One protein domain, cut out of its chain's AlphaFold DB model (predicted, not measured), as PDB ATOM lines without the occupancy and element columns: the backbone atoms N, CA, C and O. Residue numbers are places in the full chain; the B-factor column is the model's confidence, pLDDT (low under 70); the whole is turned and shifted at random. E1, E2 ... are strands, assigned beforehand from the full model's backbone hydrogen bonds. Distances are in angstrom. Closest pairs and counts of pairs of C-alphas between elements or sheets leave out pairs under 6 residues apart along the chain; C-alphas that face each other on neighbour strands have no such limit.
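This is residues 46 to 120 of the 128 residues of an uncharacterized protein of Gammaproteobacteria bacterium (UniProt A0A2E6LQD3). A long two-stranded ribbon, the hairpin of E2 and E3, is folded back on itself at one end of a slender rod, giving two thin layers. Residues 78 to 84 of E2 and 96 to 103 of E3 make one layer, with short E1 along the edge of E3; residues 62 to 76 of E2 and 107 to 119 of E3 make the other. The printed part has 75 residues with no named helix and three named strands, E1, E2 and E3 along the chain, in one antiparallel sheet of order E1 - E3 - E2. It is all strand and loose, with a radius of gyration of the C-alphas of 14.9 A and spans of 52 by 18 by 14 A.

E1 is residues 46 to 50, starting with C-alpha 46 at (180.429, 169.194, 241.199). E2, residues 62 to 84, bends by 162 degrees at Phe 77 and measures 22.7 A from first to last C-alpha. E3, residues 96 to 119, measures 19.8 A and ends with C-alpha 119 at (195.721, 194.984, 226.249).

The sheet is twisted, with E3 as its inner strand. E1 is antiparallel to E3: C-alphas 47 and 99 face each other at 4.4 A, and N 48 and O 98 are within hydrogen-bond range at 2.9 A. E2 and E3 form a hairpin of antiparallel strands; N 69 and O 113, 2.8 A apart, are within hydrogen-bond range before the bend of E2 at residue 77, and N 81 and O 99, 3.0 A apart, are within hydrogen-bond range after it. E1 and E2 are apart.

The C-alphas of Gly 59 and Thr 105, the two farthest apart, are 52.4 A from each other. The links E1 to E2 and E2 to E3 are long, 11 residues each. The printed part has no cut, and no printed residue has a pLDDT under 70.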
ATOM      1  N   GLY A  46     179.349 168.373 240.684       87.31
ATOM      2  CA  GLY A  46     180.429 169.194 241.199       87.31
ATOM      3  C   GLY A  46     180.280 170.643 240.785       87.31
ATOM      4  O   GLY A  46     179.540 170.981 239.858       87.31
ATOM      5  N   GLU A  47     180.995 171.484 241.511       90.38
ATOM      6  CA  GLU A  47     181.242 172.871 241.162       90.38
ATOM      7  C   GLU A  47     182.754 173.067 241.192       90.38
ATOM      8  O   GLU A  47     183.407 172.643 242.144       90.38
ATOM      9  N   GLU A  48     183.295 173.660 240.135       88.06
ATOM     10  CA  GLU A  48     184.717 173.963 240.012       88.06
ATOM     11  C   GLU A  48     184.879 175.470 239.838       88.06
ATOM     12  O   GLU A  48     184.152 176.098 239.060       88.06
ATOM     13  N   ALA A  49     185.843 176.036 240.557       89.12
ATOM     14  CA  ALA A  49     186.245 177.428 240.439       89.12
ATOM     15  C   ALA A  49     187.668 177.486 239.883       89.12
ATOM     16  O   ALA A  49     188.590 176.896 240.445       89.12
ATOM     17  N   LEU A  50     187.835 178.189 238.768       87.00
ATOM     18  CA  LEU A  50     189.097 178.364 238.070       87.00
ATOM     19  C   LEU A  50     189.530 179.820 238.212       87.00
ATOM     20  O   LEU A  50     188.835 180.733 237.757       87.00
ATOM     21  N   ASP A  51     190.682 180.025 238.842       89.62
ATOM     22  CA  ASP A  51     191.327 181.329 238.853       89.62
ATOM     23  C   ASP A  51     191.936 181.594 237.471       89.62
ATOM     24  O   ASP A  51     192.795 180.849 236.992       89.62
ATOM     25  N   VAL A  52     191.425 182.626 236.804       86.94
ATOM     26  CA  VAL A  52     191.868 183.046 235.469       86.94
ATOM     27  C   VAL A  52     192.521 184.425 235.481       86.94
ATOM     28  O   VAL A  52     192.895 184.910 234.405       86.94
ATOM     29  N   GLY A  53     192.670 185.024 236.669       85.50
ATOM     30  CA  GLY A  53     193.347 186.295 236.871       85.50
ATOM     31  C   GLY A  53     194.817 186.244 236.455       85.50
ATOM     32  O   GLY A  53     195.415 185.176 236.270       85.50
ATOM     33  N   ILE A  54     195.390 187.425 236.253       83.12
ATOM     34  CA  ILE A  54     196.807 187.605 235.954       83.12
ATOM     35  C   ILE A  54     197.381 188.771 236.752       83.12
ATOM     36  O   ILE A  54     196.744 189.813 236.907       83.12
ATOM     37  N   ASP A  55     198.635 188.627 237.173       81.12
ATOM     38  CA  ASP A  55     199.408 189.746 237.699       81.12
ATOM     39  C   ASP A  55     199.810 190.664 236.541       81.12
ATOM     40  O   ASP A  55     200.696 190.347 235.746       81.12
ATOM     41  N   ALA A  56     199.120 191.797 236.424       82.75
ATOM     42  CA  ALA A  56     199.386 192.805 235.407       82.75
ATOM     43  C   ALA A  56     200.023 194.056 236.016       82.75
ATOM     44  O   ALA A  56     199.588 194.551 237.057       82.75
ATOM     45  N   VAL A  57     201.016 194.607 235.318       84.38
ATOM     46  CA  VAL A  57     201.599 195.913 235.636       84.38
ATOM     47  C   VAL A  57     200.802 196.985 234.896       84.38
ATOM     48  O   VAL A  57     200.523 196.866 233.704       84.38
ATOM     49  N   CYS A  58     200.383 198.028 235.609       82.00
ATOM     50  CA  CYS A  58     199.596 199.100 235.011       82.00
ATOM     51  C   CYS A  58     200.399 199.849 233.937       82.00
ATOM     52  O   CYS A  58     201.580 200.129 234.132       82.00
ATOM     53  N   GLY A  59     199.753 200.208 232.825       83.12
ATOM     54  CA  GLY A  59     200.413 200.932 231.733       83.12
ATOM     55  C   GLY A  59     201.368 200.087 230.880       83.12
ATOM     56  O   GLY A  59     201.917 200.607 229.911       83.12
ATOM     57  N   GLU A  60     201.525 198.794 231.177       86.62
ATOM     58  CA  GLU A  60     202.311 197.854 230.376       86.62
ATOM     59  C   GLU A  60     201.400 196.834 229.674       86.62
ATOM     60  O   GLU A  60     200.358 196.467 230.217       86.62
ATOM     61  N   PRO A  61     201.749 196.355 228.467       86.81
ATOM     62  CA  PRO A  61     200.972 195.319 227.792       86.81
ATOM     63  C   PRO A  61     200.847 194.047 228.643       86.81
ATOM     64  O   PRO A  61     201.847 193.445 229.028       86.81
ATOM     65  N   ALA A  62     199.613 193.606 228.885       87.31
ATOM     66  CA  ALA A  62     199.302 192.416 229.666       87.31
ATOM     67  C   ALA A  62     198.257 191.534 228.961       87.31
ATOM     68  O   ALA A  62     197.388 192.012 228.228       87.31
ATOM     69  N   TRP A  63     198.343 190.220 229.183       86.88
ATOM     70  CA  TRP A  63     197.418 189.229 228.624       86.88
ATOM     71  C   TRP A  63     196.156 189.109 229.476       86.88
ATOM     72  O   TRP A  63     196.054 188.244 230.342       86.88
ATOM     73  N   VAL A  64     195.191 189.981 229.221       88.56
ATOM     74  CA  VAL A  64     193.940 190.042 229.978       88.56
ATOM     75  C   VAL A  64     192.956 188.961 229.536       88.56
ATOM     76  O   VAL A  64     193.000 188.479 228.398       88.56
ATOM     77  N   PHE A  65     192.050 188.579 230.437       90.75
ATOM     78  CA  PHE A  65     190.966 187.649 230.116       90.75
ATOM     79  C   PHE A  65     190.079 188.229 229.007       90.75
ATOM     80  O   PHE A  65     189.667 189.381 229.095       90.75
ATOM     81  N   ASP A  66     189.754 187.448 227.975       91.25
ATOM     82  CA  ASP A  66     188.800 187.866 226.937       91.25
ATOM     83  C   ASP A  66     187.490 187.090 227.065       91.25
ATOM     84  O   ASP A  66     186.428 187.672 227.272       91.25
ATOM     85  N   ARG A  67     187.564 185.760 226.978       92.31
ATOM     86  CA  ARG A  67     186.396 184.881 227.074       92.31
ATOM     87  C   ARG A  67     186.791 183.464 227.462       92.31
ATOM     88  O   ARG A  67     187.959 183.089 227.388       92.31
ATOM     89  N   ALA A  68     185.795 182.656 227.802       90.94
ATOM     90  CA  ALA A  68     185.959 181.223 227.981       90.94
ATOM     91  C   ALA A  68     184.896 180.453 227.199       90.94
ATOM     92  O   ALA A  68     183.756 180.903 227.061       90.94
ATOM     93  N   GLU A  69     185.276 179.283 226.706       91.62
ATOM     94  CA  GLU A  69     184.406 178.366 225.983       91.62
ATOM     95  C   GLU A  69     184.437 176.994 226.651       91.62
ATOM     96  O   GLU A  69     185.457 176.550 227.179       91.62
ATOM     97  N   LEU A  70     183.288 176.328 226.651       89.62
ATOM     98  CA  LEU A  70     183.134 174.992 227.198       89.62
ATOM     99  C   LEU A  70     183.014 174.007 226.040       89.62
ATOM    100  O   LEU A  70     182.057 174.066 225.265       89.62
ATOM    101  N   VAL A  71     183.972 173.094 225.932       90.31
ATOM    102  CA  VAL A  71     184.015 172.091 224.869       90.31
ATOM    103  C   VAL A  71     183.627 170.744 225.454       90.31
ATOM    104  O   VAL A  71     184.384 170.125 226.195       90.31
ATOM    105  N   VAL A  72     182.424 170.278 225.128       88.19
ATOM    106  CA  VAL A  72     181.926 168.980 225.596       88.19
ATOM    107  C   VAL A  72     182.289 167.904 224.579       88.19
ATOM    108  O   VAL A  72     181.667 167.783 223.525       88.19
ATOM    109  N   THR A  73     183.294 167.099 224.908       87.38
ATOM    110  CA  THR A  73     183.795 166.032 224.031       87.38
ATOM    111  C   THR A  73     182.887 164.806 224.056       87.38
ATOM    112  O   THR A  73     182.709 164.133 223.038       87.38
ATOM    113  N   ARG A  74     182.314 164.479 225.221       83.50
ATOM    114  CA  ARG A  74     181.408 163.336 225.396       83.50
ATOM    115  C   ARG A  74     180.340 163.650 226.432       83.50
ATOM    116  O   ARG A  74     180.651 164.098 227.528       83.50
ATOM    117  N   ASN A  75     179.094 163.353 226.093       87.19
ATOM    118  CA  ASN A  75     177.930 163.582 226.939       87.19
ATOM    119  C   ASN A  75     176.961 162.410 226.757       87.19
ATOM    120  O   ASN A  75     176.572 162.086 225.633       87.19
ATOM    121  N   ARG A  76     176.563 161.794 227.872       87.12
ATOM    122  CA  ARG A  76     175.357 160.972 227.961       87.12
ATOM    123  C   ARG A  76     174.769 161.100 229.358       87.12
ATOM    124  O   ARG A  76     175.414 160.693 230.320       87.12
ATOM    125  N   PHE A  77     173.534 161.595 229.446       88.00
ATOM    126  CA  PHE A  77     172.840 161.830 230.722       88.00
ATOM    127  C   PHE A  77     173.680 162.673 231.697       88.00
ATOM    128  O   PHE A  77     173.754 162.388 232.891       88.00
ATOM    129  N   GLY A  78     174.356 163.686 231.161       90.06
ATOM    130  CA  GLY A  78     175.147 164.640 231.919       90.06
ATOM    131  C   GLY A  78     175.093 166.015 231.278       90.06
ATOM    132  O   GLY A  78     174.763 166.145 230.098       90.06
ATOM    133  N   ASP A  79     175.395 167.023 232.081       91.44
ATOM    134  CA  ASP A  79     175.360 168.424 231.699       91.44
ATOM    135  C   ASP A  79     176.462 169.204 232.421       91.44
ATOM    136  O   ASP A  79     176.863 168.863 233.539       91.44
ATOM    137  N   VAL A  80     176.959 170.247 231.770       92.12
ATOM    138  CA  VAL A  80     177.960 171.164 232.311       92.12
ATOM    139  C   VAL A  80     177.706 172.554 231.759       92.12
ATOM    140  O   VAL A  80     177.432 172.738 230.576       92.12
ATOM    141  N   GLN A  81     177.814 173.547 232.631       95.00
ATOM    142  CA  GLN A  81     177.581 174.936 232.274       95.00
ATOM    143  C   GLN A  81     178.410 175.860 233.156       95.00
ATOM    144  O   GLN A  81     178.626 175.584 234.340       95.00
ATOM    145  N   PHE A  82     178.803 177.001 232.596       94.44
ATOM    146  CA  PHE A  82     179.310 178.097 233.406       94.44
ATOM    147  C   PHE A  82     178.198 178.636 234.308       94.44
ATOM    148  O   PHE A  82     177.045 178.800 233.898       94.44
ATOM    149  N   THR A  83     178.551 178.901 235.555       95.69
ATOM    150  CA  THR A  83     177.706 179.582 236.538       95.69
ATOM    151  C   THR A  83     178.105 181.035 236.707       95.69
ATOM    152  O   THR A  83     177.240 181.867 236.968       95.69
ATOM    153  N   SER A  84     179.389 181.337 236.515       94.38
ATOM    154  CA  SER A  84     179.923 182.692 236.464       94.38
ATOM    155  C   SER A  84     181.026 182.774 235.420       94.38
ATOM    156  O   SER A  84     181.822 181.843 235.269       94.38
ATOM    157  N   LEU A  85     181.072 183.902 234.716       93.81
ATOM    158  CA  LEU A  85     182.138 184.250 233.790       93.81
ATOM    159  C   LEU A  85     182.679 185.634 234.157       93.81
ATOM    160  O   LEU A  85     181.878 186.556 234.349       93.81
ATOM    161  N   PRO A  86     184.007 185.809 234.219       92.06
ATOM    162  CA  PRO A  86     184.605 187.111 234.472       92.06
ATOM    163  C   PRO A  86     184.322 188.076 233.322       92.06
ATOM    164  O   PRO A  86     183.977 187.678 232.205       92.06
ATOM    165  N   ARG A  87     184.488 189.374 233.578       92.19
ATOM    166  CA  ARG A  87     184.330 190.386 232.529       92.19
ATOM    167  C   ARG A  87     185.546 190.388 231.595       92.19
ATOM    168  O   ARG A  87     186.667 190.375 232.097       92.19
ATOM    169  N   PRO A  88     185.356 190.491 230.269       91.44
ATOM    170  CA  PRO A  88     186.465 190.702 229.343       91.44
ATOM    171  C   PRO A  88     187.288 191.940 229.729       91.44
ATOM    172  O   PRO A  88     186.727 192.958 230.138       91.44
ATOM    173  N   GLY A  89     188.608 191.855 229.593       88.56
ATOM    174  CA  GLY A  89     189.565 192.901 229.948       88.56
ATOM    175  C   GLY A  89     190.010 192.911 231.413       88.56
ATOM    176  O   GLY A  89     190.795 193.778 231.790       88.56
ATOM    177  N   CYS A  90     189.527 191.994 232.261       87.62
ATOM    178  CA  CYS A  90     189.975 191.940 233.652       87.62
ATOM    179  C   CYS A  90     191.403 191.384 233.782       87.62
ATOM    180  O   CYS A  90     191.824 190.494 233.037       87.62
ATOM    181  N   THR A  91     192.128 191.930 234.758       86.81
ATOM    182  CA  THR A  91     193.436 191.454 235.229       86.81
ATOM    183  C   THR A  91     193.282 190.786 236.591       86.81
ATOM    184  O   THR A  91     193.617 189.617 236.743       86.81
ATOM    185  N   ASP A  92     192.653 191.485 237.537       89.00
ATOM    186  CA  ASP A  92     192.134 190.932 238.789       89.00
ATOM    187  C   ASP A  92     190.684 190.476 238.566       89.00
ATOM    188  O   ASP A  92     189.725 191.255 238.637       89.00
ATOM    189  N   CYS A  93     190.540 189.232 238.119       88.00
ATOM    190  CA  CYS A  93     189.268 188.660 237.707       88.00
ATOM    191  C   CYS A  93     188.594 187.936 238.873       88.00
ATOM    192  O   CYS A  93     189.237 187.197 239.614       88.00
ATOM    193  N   GLU A  94     187.267 188.044 238.968       92.75
ATOM    194  CA  GLU A  94     186.505 187.048 239.726       92.75
ATOM    195  C   GLU A  94     186.777 185.649 239.144       92.75
ATOM    196  O   GLU A  94     187.037 185.532 237.943       92.75
ATOM    197  N   PRO A  95     186.730 184.577 239.950       91.38
ATOM    198  CA  PRO A  95     186.967 183.237 239.440       91.38
ATOM    199  C   PRO A  95     185.880 182.836 238.439       91.38
ATOM    200  O   PRO A  95     184.684 183.069 238.645       91.38
ATOM    201  N   LEU A  96     186.300 182.173 237.365       92.00
ATOM    202  CA  LEU A  96     185.388 181.496 236.457       92.00
ATOM    203  C   LEU A  96     184.830 180.270 237.180       92.00
ATOM    204  O   LEU A  96     185.595 179.461 237.698       92.00
ATOM    205  N   THR A  97     183.509 180.107 237.213       93.81
ATOM    206  CA  THR A  97     182.889 178.964 237.896       93.81
ATOM    207  C   THR A  97     182.014 178.170 236.954       93.81
ATOM    208  O   THR A  97     181.329 178.721 236.086       93.81
ATOM    209  N   LEU A  98     182.025 176.853 237.125       93.69
ATOM    210  CA  LEU A  98     181.187 175.938 236.368       93.69
ATOM    211  C   LEU A  98     180.575 174.894 237.289       93.69
ATOM    212  O   LEU A  98     181.217 174.419 238.225       93.69
ATOM    213  N   ARG A  99     179.344 174.497 236.977       93.75
ATOM    214  CA  ARG A  99     178.717 173.320 237.579       93.75
ATOM    215  C   ARG A  99     178.657 172.206 236.558       93.75
ATOM    216  O   ARG A  99     178.418 172.457 235.376       93.75
ATOM    217  N   TRP A 100     178.782 170.982 237.033       92.69
ATOM    218  CA  TRP A 100     178.602 169.794 236.217       92.69
ATOM    219  C   TRP A 100     177.816 168.734 236.981       92.69
ATOM    220  O   TRP A 100     177.825 168.679 238.213       92.69
ATOM    221  N   TYR A 101     177.098 167.903 236.239       90.31
ATOM    222  CA  TYR A 101     176.307 166.797 236.764       90.31
ATOM    223  C   TYR A 101     176.260 165.657 235.751       90.31
ATOM    224  O   TYR A 101     176.177 165.898 234.551       90.31
ATOM    225  N   HIS A 102     176.247 164.414 236.225       87.00
ATOM    226  CA  HIS A 102     175.832 163.275 235.416       87.00
ATOM    227  C   HIS A 102     175.110 162.209 236.242       87.00
ATOM    228  O   HIS A 102     175.348 162.031 237.442       87.00
ATOM    229  N   GLU A 103     174.228 161.465 235.583       86.19
ATOM    230  CA  GLU A 103     173.545 160.323 236.180       86.19
ATOM    231  C   GLU A 103     174.520 159.177 236.521       86.19
ATOM    232  O   GLU A 103     175.585 159.062 235.906       86.19
ATOM    233  N   PRO A 104     174.159 158.268 237.453       83.25
ATOM    234  CA  PRO A 104     174.968 157.097 237.805       83.25
ATOM    235  C   PRO A 104     175.395 156.206 236.646       83.25
ATOM    236  O   PRO A 104     176.466 155.612 236.693       83.25
ATOM    237  N   THR A 105     174.559 156.114 235.618       84.44
ATOM    238  CA  THR A 105     174.814 155.343 234.396       84.44
ATOM    239  C   THR A 105     175.312 156.220 233.242       84.44
ATOM    240  O   THR A 105     175.576 155.710 232.150       84.44
ATOM    241  N   GLY A 106     175.405 157.532 233.466       83.38
ATOM    242  CA  GLY A 106     175.862 158.529 232.511       83.38
ATOM    243  C   GLY A 106     177.375 158.722 232.533       83.38
ATOM    244  O   GLY A 106     178.085 158.202 233.391       83.38
ATOM    245  N   TYR A 107     177.863 159.496 231.569       82.88
ATOM    246  CA  TYR A 107     179.242 159.969 231.531       82.88
ATOM    247  C   TYR A 107     179.292 161.374 230.944       82.88
ATOM    248  O   TYR A 107     178.476 161.753 230.096       82.88
ATOM    249  N   LEU A 108     180.294 162.127 231.375       85.50
ATOM    250  CA  LEU A 108     180.535 163.482 230.925       85.50
ATOM    251  C   LEU A 108     182.045 163.718 230.843       85.50
ATOM    252  O   LEU A 108     182.771 163.408 231.781       85.50
ATOM    253  N   THR A 109     182.507 164.232 229.707       86.19
ATOM    254  CA  THR A 109     183.890 164.670 229.497       86.19
ATOM    255  C   THR A 109     183.845 166.016 228.802       86.19
ATOM    256  O   THR A 109     183.261 166.136 227.719       86.19
ATOM    257  N   PHE A 110     184.451 167.016 229.423       85.69
ATOM    258  CA  PHE A 110     184.478 168.385 228.933       85.69
ATOM    259  C   PHE A 110     185.856 169.003 229.147       85.69
ATOM    260  O   PHE A 110     186.628 168.526 229.971       85.69
ATOM    261  N   GLU A 111     186.133 170.068 228.406       87.50
ATOM    262  CA  GLU A 111     187.302 170.927 228.550       87.50
ATOM    263  C   GLU A 111     186.835 172.385 228.656       87.50
ATOM    264  O   GLU A 111     185.816 172.763 228.073       87.50
ATOM    265  N   VAL A 112     187.583 173.213 229.384       86.75
ATOM    266  CA  VAL A 112     187.345 174.660 229.470       86.75
ATOM    267  C   VAL A 112     188.479 175.369 228.753       86.75
ATOM    268  O   VAL A 112     189.620 175.313 229.197       86.75
ATOM    269  N   HIS A 113     188.175 176.036 227.648       88.88
ATOM    270  CA  HIS A 113     189.149 176.801 226.880       88.88
ATOM    271  C   HIS A 113     189.070 178.262 227.308       88.88
ATOM    272  O   HIS A 113     188.033 178.899 227.152       88.88
ATOM    273  N   VAL A 114     190.156 178.790 227.870       88.12
ATOM    274  CA  VAL A 114     190.252 180.196 228.286       88.12
ATOM    275  C   VAL A 114     191.080 180.955 227.260       88.12
ATOM    276  O   VAL A 114     192.227 180.592 227.001       88.12
ATOM    277  N   TYR A 115     190.500 182.019 226.714       87.00
ATOM    278  CA  TYR A 115     191.126 182.890 225.730       87.00
ATOM    279  C   TYR A 115     191.541 184.205 226.376       87.00
ATOM    280  O   TYR A 115     190.831 184.772 227.215       87.00
ATOM    281  N   ARG A 116     192.699 184.702 225.946       88.19
ATOM    282  CA  ARG A 116     193.281 185.954 226.416       88.19
ATOM    283  C   ARG A 116     193.631 186.838 225.234       88.19
ATOM    284  O   ARG A 116     193.908 186.358 224.137       88.19
ATOM    285  N   ARG A 117     193.648 188.140 225.480       87.19
ATOM    286  CA  ARG A 117     194.063 189.144 224.502       87.19
ATOM    287  C   ARG A 117     195.073 190.088 225.128       87.19
ATOM    288  O   ARG A 117     195.065 190.289 226.338       87.19
ATOM    289  N   LEU A 118     195.944 190.654 224.304       88.50
ATOM    290  CA  LEU A 118     196.914 191.639 224.758       88.50
ATOM    291  C   LEU A 118     196.240 193.015 224.836       88.50
ATOM    292  O   LEU A 118     195.769 193.523 223.820       88.50
ATOM    293  N   GLU A 119     196.200 193.615 226.024       86.75
ATOM    294  CA  GLU A 119     195.721 194.984 226.249       86.75
ATOM    295  C   GLU A 119     196.652 195.723 227.211       86.75
ATOM    296  O   GLU A 119     197.386 195.107 227.978       86.75
ATOM    297  N   ILE A 120     196.631 197.055 227.167       85.94
ATOM    298  CA  ILE A 120     197.304 197.890 228.165       85.94
ATOM    299  C   ILE A 120     196.251 198.214 229.234       85.94
ATOM    300  O   ILE A 120     195.329 198.983 228.945       85.94
TER     301      ILE A 120